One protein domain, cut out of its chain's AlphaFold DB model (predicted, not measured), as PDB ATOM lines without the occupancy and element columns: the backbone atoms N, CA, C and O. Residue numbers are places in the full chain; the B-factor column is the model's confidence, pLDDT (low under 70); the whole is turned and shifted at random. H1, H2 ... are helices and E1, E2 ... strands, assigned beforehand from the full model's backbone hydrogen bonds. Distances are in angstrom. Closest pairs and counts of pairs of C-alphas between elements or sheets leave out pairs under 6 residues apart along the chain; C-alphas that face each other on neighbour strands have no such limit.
ATOM      1  N   THR A 744      32.907  50.801  13.233       98.06
ATOM      2  CA  THR A 744      31.940  49.726  12.962       98.06
ATOM      3  C   THR A 744      32.466  48.366  13.429       98.06
ATOM      4  O   THR A 744      33.593  47.963  13.108       98.06
ATOM      5  N   ARG A 745      31.648  47.636  14.189       97.56
ATOM      6  CA  ARG A 745      31.944  46.314  14.758       97.56
ATOM      7  C   ARG A 745      30.777  45.363  14.530       97.56
ATOM      8  O   ARG A 745      29.621  45.770  14.590       97.56
ATOM      9  N   ALA A 746      31.081  44.088  14.301       97.31
ATOM     10  CA  ALA A 746      30.072  43.038  14.344       97.31
ATOM     11  C   ALA A 746      29.581  42.838  15.789       97.31
ATOM     12  O   ALA A 746      30.362  42.956  16.735       97.31
ATOM     13  N   TRP A 747      28.303  42.510  15.969       95.81
ATOM     14  CA  TRP A 747      27.702  42.298  17.296       95.81
ATOM     15  C   TRP A 747      28.486  41.303  18.170       95.81
ATOM     16  O   TRP A 747      28.711  41.553  19.350       95.81
ATOM     17  N   ASN A 748      28.980  40.218  17.569       94.75
ATOM     18  CA  ASN A 748      29.685  39.134  18.252       94.75
ATOM     19  C   ASN A 748      31.139  39.456  18.654       94.75
ATOM     20  O   ASN A 748      31.761  38.668  19.373       94.75
ATOM     21  N   VAL A 749      31.705  40.591  18.221       95.56
ATOM     22  CA  VAL A 749      33.028  41.055  18.692       95.56
ATOM     23  C   VAL A 749      32.944  42.063  19.841       95.56
ATOM     24  O   VAL A 749      33.980  42.398  20.407       95.56
ATOM     25  N   LEU A 750      31.737  42.495  20.227       95.94
ATOM     26  CA  LEU A 750      31.515  43.319  21.419       95.94
ATOM     27  C   LEU A 750      31.745  42.500  22.702       95.94
ATOM     28  O   LEU A 750      31.537  41.281  22.721       95.94
ATOM     29  N   ARG A 751      32.206  43.149  23.771       93.62
ATOM     30  CA  ARG A 751      32.644  42.501  25.022       93.62
ATOM     31  C   ARG A 751      32.001  43.081  26.281       93.62
ATOM     32  O   ARG A 751      31.949  42.381  27.290       93.62
ATOM     33  N   GLY A 752      31.469  44.296  26.223       95.12
ATOM     34  CA  GLY A 752      30.961  45.036  27.372       95.12
ATOM     35  C   GLY A 752      31.697  46.360  27.528       95.12
ATOM     36  O   GLY A 752      32.926  46.403  27.567       95.12
ATOM     37  N   GLY A 753      30.930  47.440  27.649       95.94
ATOM     38  CA  GLY A 753      31.413  48.810  27.791       95.94
ATOM     39  C   GLY A 753      31.315  49.651  26.517       95.94
ATOM     40  O   GLY A 753      31.480  50.866  26.607       95.94
ATOM     41  N   GLU A 754      31.015  49.074  25.351       97.75
ATOM     42  CA  GLU A 754      30.961  49.799  24.077       97.75
ATOM     43  C   GLU A 754      29.749  50.737  23.969       97.75
ATOM     44  O   GLU A 754      28.598  50.297  23.910       97.75
ATOM     45  N   CYS A 755      30.002  52.044  23.884       98.12
ATOM     46  CA  CYS A 755      28.978  53.049  23.607       98.12
ATOM     47  C   CYS A 755      28.701  53.135  22.099       98.12
ATOM     48  O   CYS A 755      29.625  53.052  21.294       98.12
ATOM     49  N   LEU A 756      27.434  53.261  21.701       98.31
ATOM     50  CA  LEU A 756      26.978  53.043  20.323       98.31
ATOM     51  C   LEU A 756      26.376  54.328  19.746       98.31
ATOM     52  O   LEU A 756      25.450  54.882  20.340       98.31
ATOM     53  N   SER A 757      26.853  54.802  18.590       97.81
ATOM     54  CA  SER A 757      26.361  56.053  17.974       97.81
ATOM     55  C   SER A 757      24.920  55.953  17.463       97.81
ATOM     56  O   SER A 757      24.199  56.950  17.426       97.81
ATOM     57  N   SER A 758      24.488  54.743  17.103       96.69
ATOM     58  CA  SER A 758      23.124  54.417  16.707       96.69
ATOM     59  C   SER A 758      22.682  53.108  17.361       96.69
ATOM     60  O   SER A 758      23.487  52.205  17.598       96.69
ATOM     61  N   PHE A 759      21.391  53.009  17.679       97.69
ATOM     62  CA  PHE A 759      20.809  51.805  18.269       97.69
ATOM     63  C   PHE A 759      19.348  51.632  17.839       97.69
ATOM     64  O   PHE A 759      18.440  52.111  18.518       97.69
ATOM     65  N   PRO A 760      19.098  50.969  16.695       96.38
ATOM     66  CA  PRO A 760      17.744  50.622  16.273       96.38
ATOM     67  C   PRO A 760      17.094  49.575  17.190       96.38
ATOM     68  O   PRO A 760      15.913  49.681  17.503       96.38
ATOM     69  N   ASN A 761      17.856  48.550  17.592       97.06
ATOM     70  CA  ASN A 761      17.449  47.444  18.465       97.06
ATOM     71  C   ASN A 761      18.692  46.600  18.854       97.06
ATOM     72  O   ASN A 761      19.784  46.859  18.350       97.06
ATOM     73  N   ALA A 762      18.525  45.581  19.710       97.50
ATOM     74  CA  ALA A 762      19.604  44.706  20.203       97.50
ATOM     75  C   ALA A 762      20.033  43.563  19.245       97.50
ATOM     76  O   ALA A 762      21.006  42.858  19.528       97.50
ATOM     77  N   TRP A 763      19.341  43.365  18.121       97.94
ATOM     78  CA  TRP A 763      19.539  42.265  17.162       97.94
ATOM     79  C   TRP A 763      20.242  42.705  15.865       97.94
ATOM     80  O   TRP A 763      20.235  41.972  14.876       97.94
ATOM     81  N   GLN A 764      20.864  43.888  15.843       98.19
ATOM     82  CA  GLN A 764      21.639  44.338  14.684       98.19
ATOM     83  C   GLN A 764      22.886  43.467  14.488       98.19
ATOM     84  O   GLN A 764      23.550  43.083  15.450       98.19
ATOM     85  N   THR A 765      23.248  43.210  13.231       97.44
ATOM     86  CA  THR A 765      24.476  42.481  12.873       97.44
ATOM     87  C   THR A 765      25.740  43.332  13.032       97.44
ATOM     88  O   THR A 765      26.830  42.795  13.234       97.44
ATOM     89  N   THR A 766      25.612  44.655  12.978       98.06
ATOM     90  CA  THR A 766      26.706  45.607  13.181       98.06
ATOM     91  C   THR A 766      26.262  46.787  14.035       98.06
ATOM     92  O   THR A 766      25.105  47.207  13.990       98.06
ATOM     93  N   TYR A 767      27.211  47.339  14.788       98.31
ATOM     94  CA  TYR A 767      27.055  48.570  15.555       98.31
ATOM     95  C   TYR A 767      28.268  49.476  15.350       98.31
ATOM     96  O   TYR A 767      29.389  48.996  15.181       98.31
ATOM     97  N   ASP A 768      28.052  50.786  15.420       98.25
ATOM     98  CA  ASP A 768      29.113  51.787  15.345       98.25
ATOM     99  C   ASP A 768      29.522  52.224  16.752       98.25
ATOM    100  O   ASP A 768      28.792  52.950  17.434       98.25
ATOM    101  N   VAL A 769      30.689  51.756  17.194       98.25
ATOM    102  CA  VAL A 769      31.221  52.031  18.531       98.25
ATOM    103  C   VAL A 769      31.863  53.417  18.572       98.25
ATOM    104  O   VAL A 769      32.658  53.774  17.700       98.25
ATOM    105  N   VAL A 770      31.552  54.191  19.606       97.75
ATOM    106  CA  VAL A 770      32.091  55.527  19.882       97.75
ATOM    107  C   VAL A 770      32.646  55.608  21.300       97.75
ATOM    108  O   VAL A 770      32.364  54.769  22.153       97.75
ATOM    109  N   ASP A 771      33.446  56.642  21.554       96.12
ATOM    110  CA  ASP A 771      33.917  56.952  22.900       96.12
ATOM    111  C   ASP A 771      32.744  57.311  23.834       96.12
ATOM    112  O   ASP A 771      31.859  58.087  23.471       96.12
ATOM    113  N   CYS A 772      32.743  56.770  25.054       96.19
ATOM    114  CA  CYS A 772      31.633  56.910  25.997       96.19
ATOM    115  C   CYS A 772      31.467  58.305  26.630       96.19
ATOM    116  O   CYS A 772      30.426  58.555  27.242       96.19
ATOM    117  N   ALA A 773      32.443  59.210  26.500       94.88
ATOM    118  CA  ALA A 773      32.260  60.625  26.833       94.88
ATOM    119  C   ALA A 773      31.541  61.391  25.703       94.88
ATOM    120  O   ALA A 773      31.011  62.482  25.931       94.88
ATOM    121  N   THR A 774      31.471  60.822  24.494       96.25
ATOM    122  CA  THR A 774      30.632  61.341  23.406       96.25
ATOM    123  C   THR A 774      29.168  60.991  23.669       96.25
ATOM    124  O   THR A 774      28.852  59.920  24.184       96.25
ATOM    125  N   ALA A 775      28.253  61.888  23.294       97.69
ATOM    126  CA  ALA A 775      26.817  61.658  23.414       97.69
ATOM    127  C   ALA A 775      26.355  60.469  22.542       97.69
ATOM    128  O   ALA A 775      26.498  60.513  21.321       97.69
ATOM    129  N   HIS A 776      25.769  59.437  23.155       98.25
ATOM    130  CA  HIS A 776      25.383  58.183  22.488       98.25
ATOM    131  C   HIS A 776      23.979  57.698  22.922       98.25
ATOM    132  O   HIS A 776      23.644  57.813  24.101       98.25
ATOM    133  N   PRO A 777      23.118  57.177  22.022       98.00
ATOM    134  CA  PRO A 777      21.772  56.692  22.370       98.00
ATOM    135  C   PRO A 777      21.735  55.379  23.174       98.00
ATOM    136  O   PRO A 777      20.750  55.123  23.871       98.00
ATOM    137  N   ALA A 778      22.768  54.535  23.080       98.38
ATOM    138  CA  ALA A 778      22.825  53.256  23.789       98.38
ATOM    139  C   ALA A 778      24.260  52.813  24.098       98.38
ATOM    140  O   ALA A 778      25.214  53.281  23.479       98.38
ATOM    141  N   GLN A 779      24.395  51.866  25.022       98.31
ATOM    142  CA  GLN A 779      25.651  51.195  25.341       98.31
ATOM    143  C   GLN A 779      25.424  49.683  25.449       98.31
ATOM    144  O   GLN A 779      24.469  49.237  26.087       98.31
ATOM    145  N   MET A 780      26.315  48.892  24.855       97.88
ATOM    146  CA  MET A 780      26.451  47.466  25.148       97.88
ATOM    147  C   MET A 780      27.234  47.347  26.462       97.88
ATOM    148  O   MET A 780      28.378  47.782  26.549       97.88
ATOM    149  N   VAL A 781      26.610  46.834  27.523       97.62
ATOM    150  CA  VAL A 781      27.161  46.896  28.891       97.62
ATOM    151  C   VAL A 781      27.863  45.616  29.335       97.62
ATOM    152  O   VAL A 781      28.796  45.693  30.125       97.62
ATOM    153  N   ALA A 782      27.452  44.451  28.827       96.88
ATOM    154  CA  ALA A 782      28.085  43.166  29.130       96.88
ATOM    155  C   ALA A 782      27.678  42.075  28.130       96.88
ATOM    156  O   ALA A 782      26.550  42.076  27.628       96.88
ATOM    157  N   THR A 783      28.537  41.074  27.937       96.38
ATOM    158  CA  THR A 783      28.092  39.729  27.541       96.38
ATOM    159  C   THR A 783      27.695  38.911  28.777       96.38
ATOM    160  O   THR A 783      28.172  39.151  29.893       96.38
ATOM    161  N   LYS A 784      26.814  37.925  28.594       95.38
ATOM    162  CA  LYS A 784      26.485  36.894  29.590       95.38
ATOM    163  C   LYS A 784      26.381  35.530  28.925       95.38
ATOM    164  O   LYS A 784      25.879  35.423  27.813       95.38
ATOM    165  N   THR A 785      26.797  34.491  29.636       95.62
ATOM    166  CA  THR A 785      26.521  33.103  29.255       95.62
ATOM    167  C   THR A 785      25.192  32.688  29.876       95.62
ATOM    168  O   THR A 785      24.998  32.861  31.078       95.62
ATOM    169  N   LEU A 786      24.275  32.180  29.058       94.81
ATOM    170  CA  LEU A 786      22.978  31.652  29.475       94.81
ATOM    171  C   LEU A 786      23.108  30.212  29.982       94.81
ATOM    172  O   LEU A 786      23.936  29.441  29.493       94.81
ATOM    173  N   ASP A 787      22.251  29.842  30.933       91.62
ATOM    174  CA  ASP A 787      22.222  28.495  31.497       91.62
ATOM    175  C   ASP A 787      21.749  27.460  30.469       91.62
ATOM    176  O   ASP A 787      20.691  27.594  29.852       91.62
ATOM    177  N   GLY A 788      22.507  26.373  30.331       86.38
ATOM    178  CA  GLY A 788      22.150  25.234  29.489       86.38
ATOM    179  C   GLY A 788      23.379  24.594  28.861       86.38
ATOM    180  O   GLY A 788      24.123  25.247  28.133       86.38
ATOM    181  N   ALA A 789      23.582  23.299  29.107       80.56
ATOM    182  CA  ALA A 789      24.706  22.552  28.547       80.56
ATOM    183  C   ALA A 789      24.746  22.612  27.005       80.56
ATOM    184  O   ALA A 789      23.722  22.833  26.342       80.56
ATOM    185  N   ALA A 790      25.921  22.367  26.421       81.50
ATOM    186  CA  ALA A 790      26.028  22.080  24.992       81.50
ATOM    187  C   ALA A 790      25.094  20.905  24.635       81.50
ATOM    188  O   ALA A 790      25.000  19.934  25.383       81.50
ATOM    189  N   GLY A 791      24.341  21.028  23.539       84.75
ATOM    190  CA  GLY A 791      23.325  20.041  23.146       84.75
ATOM    191  C   GLY A 791      22.016  20.045  23.957       84.75
ATOM    192  O   GLY A 791      21.107  19.293  23.613       84.75
ATOM    193  N   ALA A 792      21.858  20.886  24.989       93.62
ATOM    194  CA  ALA A 792      20.562  21.056  25.654       93.62
ATOM    195  C   ALA A 792      19.491  21.552  24.662       93.62
ATOM    196  O   ALA A 792      19.779  22.393  23.810       93.62
ATOM    197  N   ALA A 793      18.249  21.078  24.797       96.31
ATOM    198  CA  ALA A 793      17.131  21.537  23.969       96.31
ATOM    199  C   ALA A 793      16.917  23.058  24.096       96.31
ATOM    200  O   ALA A 793      17.130  23.629  25.167       96.31
ATOM    201  N   TYR A 794      16.491  23.712  23.011       97.25
ATOM    202  CA  TYR A 794      16.240  25.154  23.007       97.25
ATOM    203  C   TYR A 794      15.085  25.507  23.966       97.25
ATOM    204  O   TYR A 794      13.980  24.999  23.764       97.25
ATOM    205  N   PRO A 795      15.282  26.385  24.973       96.50
ATOM    206  CA  PRO A 795      14.234  26.717  25.946       96.50
ATOM    207  C   PRO A 795      13.031  27.477  25.364       96.50
ATOM    208  O   PRO A 795      12.003  27.597  26.030       96.50
ATOM    209  N   GLY A 796      13.158  28.004  24.142       97.50
ATOM    210  CA  GLY A 796      12.184  28.893  23.515       97.50
ATOM    211  C   GLY A 796      12.419  30.363  23.871       97.50
ATOM    212  O   GLY A 796      12.845  30.696  24.979       97.50
ATOM    213  N   ASP A 797      12.099  31.254  22.931       96.94
ATOM    214  CA  ASP A 797      12.409  32.690  23.017       96.94
ATOM    215  C   ASP A 797      11.869  33.333  24.301       96.94
ATOM    216  O   ASP A 797      12.563  34.103  24.957       96.94
ATOM    217  N   ALA A 798      10.650  32.969  24.712       96.75
ATOM    218  CA  ALA A 798      10.021  33.493  25.923       96.75
ATOM    219  C   ALA A 798      10.759  33.089  27.215       96.75
ATOM    220  O   ALA A 798      10.775  33.854  28.178       96.75
ATOM    221  N   ALA A 799      11.383  31.907  27.256       96.12
ATOM    222  CA  ALA A 799      12.178  31.485  28.406       96.12
ATOM    223  C   ALA A 799      13.509  32.251  28.459       96.12
ATOM    224  O   ALA A 799      13.861  32.783  29.513       96.12
ATOM    225  N   LEU A 800      14.199  32.383  27.320       97.12
ATOM    226  CA  LEU A 800      15.454  33.140  27.237       97.12
ATOM    227  C   LEU A 800      15.238  34.631  27.524       97.12
ATOM    228  O   LEU A 800      15.962  35.206  28.333       97.12
ATOM    229  N   GLN A 801      14.191  35.242  26.965       95.81
ATOM    230  CA  GLN A 801      13.826  36.639  27.216       95.81
ATOM    231  C   GLN A 801      13.649  36.935  28.715       95.81
ATOM    232  O   GLN A 801      14.096  37.982  29.188       95.81
ATOM    233  N   ASN A 802      13.047  36.009  29.473       95.50
ATOM    234  CA  ASN A 802      12.887  36.130  30.924       95.50
ATOM    235  C   ASN A 802      14.219  35.975  31.683       95.50
ATOM    236  O   ASN A 802      14.487  36.752  32.600       95.50
ATOM    237  N   GLN A 803      15.073  35.021  31.293       95.69
ATOM    238  CA  GLN A 803      16.415  34.866  31.881       95.69
ATOM    239  C   GLN A 803      17.270  36.128  31.672       95.69
ATOM    240  O   GLN A 803      17.930  36.604  32.594       95.69
ATOM    241  N   ILE A 804      17.213  36.707  30.474       96.38
ATOM    242  CA  ILE A 804      17.996  37.882  30.064       96.38
ATOM    243  C   ILE A 804      17.497  39.151  30.737       96.38
ATOM    244  O   ILE A 804      18.313  39.957  31.182       96.38
ATOM    245  N   ALA A 805      16.176  39.312  30.867       94.75
ATOM    246  CA  ALA A 805      15.590  40.413  31.621       94.75
ATOM    247  C   ALA A 805      16.165  40.478  33.045       94.75
ATOM    248  O   ALA A 805      16.540  41.557  33.488       94.75
ATOM    249  N   PHE A 806      16.314  39.328  33.714       94.81
ATOM    250  CA  PHE A 806      16.933  39.240  35.038       94.81
ATOM    251  C   PHE A 806      18.461  39.436  35.005       94.81
ATOM    252  O   PHE A 806      19.006  40.222  35.782       94.81
ATOM    253  N   ALA A 807      19.169  38.752  34.100       95.06
ATOM    254  CA  ALA A 807      20.632  38.794  34.035       95.06
ATOM    255  C   ALA A 807      21.170  40.195  33.688       95.06
ATOM    256  O   ALA A 807      22.104  40.685  34.334       95.06
ATOM    257  N   CYS A 808      20.566  40.861  32.698       97.19
ATOM    258  CA  CYS A 808      21.003  42.168  32.211       97.19
ATOM    259  C   CYS A 808      20.568  43.341  33.103       97.19
ATOM    260  O   CYS A 808      21.199  44.392  33.039       97.19
ATOM    261  N   SER A 809      19.537  43.194  33.948       95.69
ATOM    262  CA  SER A 809      19.131  44.241  34.904       95.69
ATOM    263  C   SER A 809      19.913  44.212  36.224       95.69
ATOM    264  O   SER A 809      19.613  44.980  37.138       95.69
ATOM    265  N   SER A 810      20.876  43.300  36.371       95.44
ATOM    266  CA  SER A 810      21.647  43.142  37.605       95.44
ATOM    267  C   SER A 810      22.638  44.295  37.837       95.44
ATOM    268  O   SER A 810      23.221  44.853  36.906       95.44
ATOM    269  N   ALA A 811      22.895  44.613  39.112       95.44
ATOM    270  CA  ALA A 811      23.875  45.629  39.524       95.44
ATOM    271  C   ALA A 811      25.323  45.314  39.083       95.44
ATOM    272  O   ALA A 811      26.169  46.201  39.050       95.44
ATOM    273  N   ALA A 812      25.601  44.051  38.741       94.94
ATOM    274  CA  ALA A 812      26.874  43.579  38.192       94.94
ATOM    275  C   ALA A 812      26.977  43.744  36.658       94.94
ATOM    276  O   ALA A 812      27.932  43.269  36.046       94.94
ATOM    277  N   VAL A 813      25.971  44.355  36.023       96.31
ATOM    278  CA  VAL A 813      25.931  44.674  34.587       96.31
ATOM    279  C   VAL A 813      25.722  46.166  34.378       96.31
ATOM    280  O   VAL A 813      26.448  46.782  33.601       96.31
ATOM    281  N   VAL A 814      24.768  46.760  35.097       97.06
ATOM    282  CA  VAL A 814      24.442  48.186  34.992       97.06
ATOM    283  C   VAL A 814      24.946  48.931  36.223       97.06
ATOM    284  O   VAL A 814      24.599  48.594  37.355       97.06
ATOM    285  N   ASN A 815      25.717  49.997  36.010       96.62
ATOM    286  CA  ASN A 815      26.104  50.946  37.046       96.62
ATOM    287  C   ASN A 815      24.886  51.775  37.471       96.62
ATOM    288  O   ASN A 815      24.595  52.846  36.937       96.62
ATOM    289  N   LEU A 816      24.183  51.265  38.477       95.19
ATOM    290  CA  LEU A 816      22.961  51.848  39.025       95.19
ATOM    291  C   LEU A 816      23.154  53.273  39.556       95.19
ATOM    292  O   LEU A 816      22.220  54.068  39.532       95.19
ATOM    293  N   ASN A 817      24.355  53.613  40.033       95.62
ATOM    294  CA  ASN A 817      24.637  54.952  40.541       95.62
ATOM    295  C   ASN A 817      24.758  55.971  39.398       95.62
ATOM    296  O   ASN A 817      24.213  57.066  39.503       95.62
ATOM    297  N   ALA A 818      25.398  55.595  38.287       95.69
ATOM    298  CA  ALA A 818      25.406  56.403  37.067       95.69
ATOM    299  C   ALA A 818      24.009  56.465  36.420       95.69
ATOM    300  O   ALA A 818      23.582  57.525  35.962       95.69
ATOM    301  N   ALA A 819      23.251  55.362  36.456       96.38
ATOM    302  CA  ALA A 819      21.902  55.286  35.897       96.38
ATOM    303  C   ALA A 819      20.923  56.286  36.540       96.38
ATOM    304  O   ALA A 819      20.039  56.782  35.850       96.38
ATOM    305  N   LYS A 820      21.115  56.668  37.815       95.81
ATOM    306  CA  LYS A 820      20.298  57.691  38.505       95.81
ATOM    307  C   LYS A 820      20.307  59.072  37.833       95.81
ATOM    308  O   LYS A 820      19.401  59.861  38.095       95.81
ATOM    309  N   ALA A 821      21.273  59.368  36.960       96.25
ATOM    310  CA  ALA A 821      21.280  60.591  36.152       96.25
ATOM    311  C   ALA A 821      20.213  60.598  35.032       96.25
ATOM    312  O   ALA A 821      19.937  61.650  34.453       96.25
ATOM    313  N   TYR A 822      19.605  59.448  34.725       96.62
ATOM    314  CA  TYR A 822      18.669  59.265  33.621       96.62
ATOM    315  C   TYR A 822      17.366  58.627  34.132       96.62
ATOM    316  O   TYR A 822      17.354  57.530  34.681       96.62
ATOM    317  N   THR A 823      16.234  59.302  33.939       95.62
ATOM    318  CA  THR A 823      14.924  58.857  34.461       95.62
ATOM    319  C   THR A 823      14.255  57.757  33.633       95.62
ATOM    320  O   THR A 823      13.196  57.260  34.006       95.62
ATOM    321  N   ASP A 824      14.828  57.429  32.478       96.38
ATOM    322  CA  ASP A 824      14.214  56.631  31.419       96.38
ATOM    323  C   ASP A 824      15.155  55.550  30.862       96.38
ATOM    324  O   ASP A 824      15.041  55.176  29.698       96.38
ATOM    325  N   VAL A 825      16.093  55.044  31.673       97.44
ATOM    326  CA  VAL A 825      16.944  53.907  31.276       97.44
ATOM    327  C   VAL A 825      16.080  52.669  31.036       97.44
ATOM    328  O   VAL A 825      15.290  52.274  31.894       97.44
ATOM    329  N   ARG A 826      16.267  52.028  29.884       97.06
ATOM    330  CA  ARG A 826      15.692  50.726  29.542       97.06
ATOM    331  C   ARG A 826      16.811  49.724  29.300       97.06
ATOM    332  O   ARG A 826      17.809  50.039  28.656       97.06
ATOM    333  N   VAL A 827      16.612  48.509  29.800       97.62
ATOM    334  CA  VAL A 827      17.493  47.367  29.541       97.62
ATOM    335  C   VAL A 827      16.866  46.520  28.439       97.62
ATOM    336  O   VAL A 827      15.665  46.247  28.453       97.62
ATOM    337  N   SER A 828      17.684  46.093  27.487       97.38
ATOM    338  CA  SER A 828      17.324  45.128  26.449       97.38
ATOM    339  C   SER A 828      18.467  44.132  26.266       97.38
ATOM    340  O   SER A 828      19.580  44.356  26.742       97.38
ATOM    341  N   GLY A 829      18.208  43.023  25.586       97.00
ATOM    342  CA  GLY A 829      19.267  42.088  25.246       97.00
ATOM    343  C   GLY A 829      18.881  41.174  24.101       97.00
ATOM    344  O   GLY A 829      17.704  40.859  23.926       97.00
ATOM    345  N   SER A 830      19.883  40.766  23.331       97.81
ATOM    346  CA  SER A 830      19.760  39.737  22.301       97.81
ATOM    347  C   SER A 830      20.383  38.426  22.767       97.81
ATOM    348  O   SER A 830      21.144  38.382  23.739       97.81
ATOM    349  N   PHE A 831      19.992  37.345  22.100       97.19
ATOM    350  CA  PHE A 831      20.295  35.972  22.483       97.19
ATOM    351  C   PHE A 831      20.391  35.054  21.269       97.19
ATOM    352  O   PHE A 831      19.828  35.383  20.220       97.19
ATOM    353  N   PRO A 832      21.076  33.903  21.405       96.88
ATOM    354  CA  PRO A 832      21.123  32.887  20.366       96.88
ATOM    355  C   PRO A 832      19.720  32.422  19.971       96.88
ATOM    356  O   PRO A 832      18.915  32.022  20.811       96.88
ATOM    357  N   THR A 833      19.468  32.416  18.666       96.88
ATOM    358  CA  THR A 833      18.347  31.703  18.040       96.88
ATOM    359  C   THR A 833      18.440  30.192  18.284       96.88
ATOM    360  O   THR A 833      19.504  29.675  18.625       96.88
ATOM    361  N   ALA A 834      17.362  29.446  18.018       96.88
ATOM    362  CA  ALA A 834      17.358  27.982  18.120       96.88
ATOM    363  C   ALA A 834      18.514  27.305  17.347       96.88
ATOM    364  O   ALA A 834      19.116  26.354  17.847       96.88
ATOM    365  N   THR A 835      18.873  27.820  16.165       95.94
ATOM    366  CA  THR A 835      20.008  27.318  15.373       95.94
ATOM    367  C   THR A 835      21.342  27.591  16.066       95.94
ATOM    368  O   THR A 835      22.106  26.654  16.288       95.94
ATOM    369  N   GLN A 836      21.601  28.830  16.493       95.25
ATOM    370  CA  GLN A 836      22.824  29.178  17.235       95.25
ATOM    371  C   GLN A 836      22.937  28.376  18.541       95.25
ATOM    372  O   GLN A 836      24.007  27.870  18.879       95.25
ATOM    373  N   TRP A 837      21.811  28.165  19.228       96.44
ATOM    374  CA  TRP A 837      21.736  27.333  20.422       96.44
ATOM    375  C   TRP A 837      22.077  25.864  20.137       96.44
ATOM    376  O   TRP A 837      22.784  25.235  20.931       96.44
ATOM    377  N   SER A 838      21.628  25.309  19.006       94.38
ATOM    378  CA  SER A 838      22.003  23.949  18.588       94.38
ATOM    379  C   SER A 838      23.506  23.822  18.302       94.38
ATOM    380  O   SER A 838      24.108  22.819  18.672       94.38
ATOM    381  N   SER A 839      24.134  24.880  17.777       94.00
ATOM    382  CA  SER A 839      25.592  24.999  17.604       94.00
ATOM    383  C   SER A 839      26.364  25.286  18.903       94.00
ATOM    384  O   SER A 839      27.572  25.490  18.862       94.00
ATOM    385  N   GLY A 840      25.690  25.312  20.058       95.00
ATOM    386  CA  GLY A 840      26.315  25.521  21.367       95.00
ATOM    387  C   GLY A 840      26.483  26.980  21.800       95.00
ATOM    388  O   GLY A 840      26.995  27.207  22.893       95.00
ATOM    389  N   ASP A 841      26.022  27.967  21.024       95.19
ATOM    390  CA  ASP A 841      26.061  29.369  21.453       95.19
ATOM    391  C   ASP A 841      25.092  29.603  22.624       95.19
ATOM    392  O   ASP A 841      23.926  29.195  22.602       95.19
ATOM    393  N   ARG A 842      25.595  30.251  23.672       96.19
ATOM    394  CA  ARG A 842      24.869  30.620  24.896       96.19
ATOM    395  C   ARG A 842      25.021  32.111  25.203       96.19
ATOM    396  O   ARG A 842      24.709  32.535  26.309       96.19
ATOM    397  N   THR A 843      25.531  32.904  24.265       96.50
ATOM    398  CA  THR A 843      25.973  34.275  24.534       96.50
ATOM    399  C   THR A 843      24.819  35.262  24.396       96.50
ATOM    400  O   THR A 843      24.361  35.557  23.294       96.50
ATOM    401  N   ALA A 844      24.357  35.806  25.518       97.19
ATOM    402  CA  ALA A 844      23.480  36.966  25.549       97.19
ATOM    403  C   ALA A 844      24.290  38.269  25.572       97.19
ATOM    404  O   ALA A 844      25.354  38.349  26.192       97.19
ATOM    405  N   TYR A 845      23.755  39.305  24.929       97.81
ATOM    406  CA  TYR A 845      24.371  40.627  24.829       97.81
ATOM    407  C   TYR A 845      23.437  41.635  25.495       97.81
ATOM    408  O   TYR A 845      22.302  41.809  25.055       97.81
ATOM    409  N   CYS A 846      23.892  42.261  26.579       98.25
ATOM    410  CA  CYS A 846      23.110  43.208  27.368       98.25
ATOM    411  C   CYS A 846      23.328  44.638  26.865       98.25
ATOM    412  O   CYS A 846      24.465  45.109  26.805       98.25
ATOM    413  N   PHE A 847      22.242  45.355  26.582       98.38
ATOM    414  CA  PHE A 847      22.258  46.743  26.124       98.38
ATOM    415  C   PHE A 847      21.413  47.628  27.038       98.38
ATOM    416  O   PHE A 847      20.315  47.246  27.454       98.38
ATOM    417  N   VAL A 848      21.889  48.844  27.289       98.25
ATOM    418  CA  VAL A 848      21.111  49.914  27.923       98.25
ATOM    419  C   VAL A 848      20.892  51.054  26.941       98.25
ATOM    420  O   VAL A 848      21.791  51.424  26.186       98.25
ATOM    421  N   SER A 849      19.692  51.613  26.950       97.88
ATOM    422  CA  SER A 849      19.292  52.751  26.121       97.88
ATOM    423  C   SER A 849      18.328  53.646  26.897       97.88
ATOM    424  O   SER A 849      17.934  53.321  28.020       97.88
ATOM    425  N   ARG A 850      17.944  54.789  26.323       97.44
ATOM    426  CA  ARG A 850      16.938  55.682  26.916       97.44
ATOM    427  C   ARG A 850      15.592  55.549  26.215       97.44
ATOM    428  O   ARG A 850      15.526  55.459  24.991       97.44
ATOM    429  N   GLY A 851      14.511  55.548  26.990       94.69
ATOM    430  CA  GLY A 851      13.168  55.200  26.533       94.69
ATOM    431  C   GLY A 851      12.582  56.118  25.458       94.69
ATOM    432  O   GLY A 851      11.813  55.637  24.624       94.69
TER     433      GLY A 851
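This is residues 744 to 851 of the 865 residues of the protein "Septum_form domain-containing protein" of Frondihabitans sp. 762G35 (UniProt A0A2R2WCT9). A strongly twisted sheet of three strands has H1 slantwise over one face, while the small hairpin E1 and E2, with the long loop between them, lies over the other face. H2 and H3 sit near opposite ends of the sheet. The 108 printed residues run E1 E2 E3 H1 H2 E4 H3 E5; the sheet order is E3 E5 E4, antiparallel. The class is mixed, helices and strands, with under half of the residues in named elements. The whole is compact, with a radius of gyration of the C-alphas of 14.0 A and spans of 42 by 28 by 20 A.

In the sheet, inner strand E5, residues 843 to 850, has edge strands E3, residues 778 to 785, and E4, residues 825 to 830. N 781 and O 846 are 2.8 A apart; N 828 and O 847, 2.9 A. H1, residues 797 to 808, is on the sheet at a height of 6.6 A, two layers, over E4 at 50 degrees on the local plane; the closest C-alphas are Ile 804 and Gly 829, 6.5 A. E3, H1, H2, residues 816 to 819, and E4 form a split strand-helix-strand unit, E5 lying between its two strands, with a right-handed crossover. H2 and H3, residues 834 to 838, are not on the sheet. E1, residues 744 to 746, and E2, residues 766 to 770, form an antiparallel hairpin with N 745 and O 767 2.8 A apart; E2 and E3 are near each other, with 5 pairs of C-alphas within 10 A. In H1 and H3 every O i to N i+4 pair is within hydrogen-bond range; H2 is too short for one.

E5 is 23.4 A long, E3 21.2 A, E4 17.0 A and H1 15.8 A. E1 begins at C-alpha 744 (31.940, 49.726, 12.962), and E5 ends at C-alpha 850 (16.938, 55.682, 26.916).

The C-alphas of Gly 791 and Ala 821, the two farthest apart, are 42.6 A apart. The links E1 to E2 and E3 to H1 are long. The printed part has no cut, and no printed residue is under 70 in pLDDT.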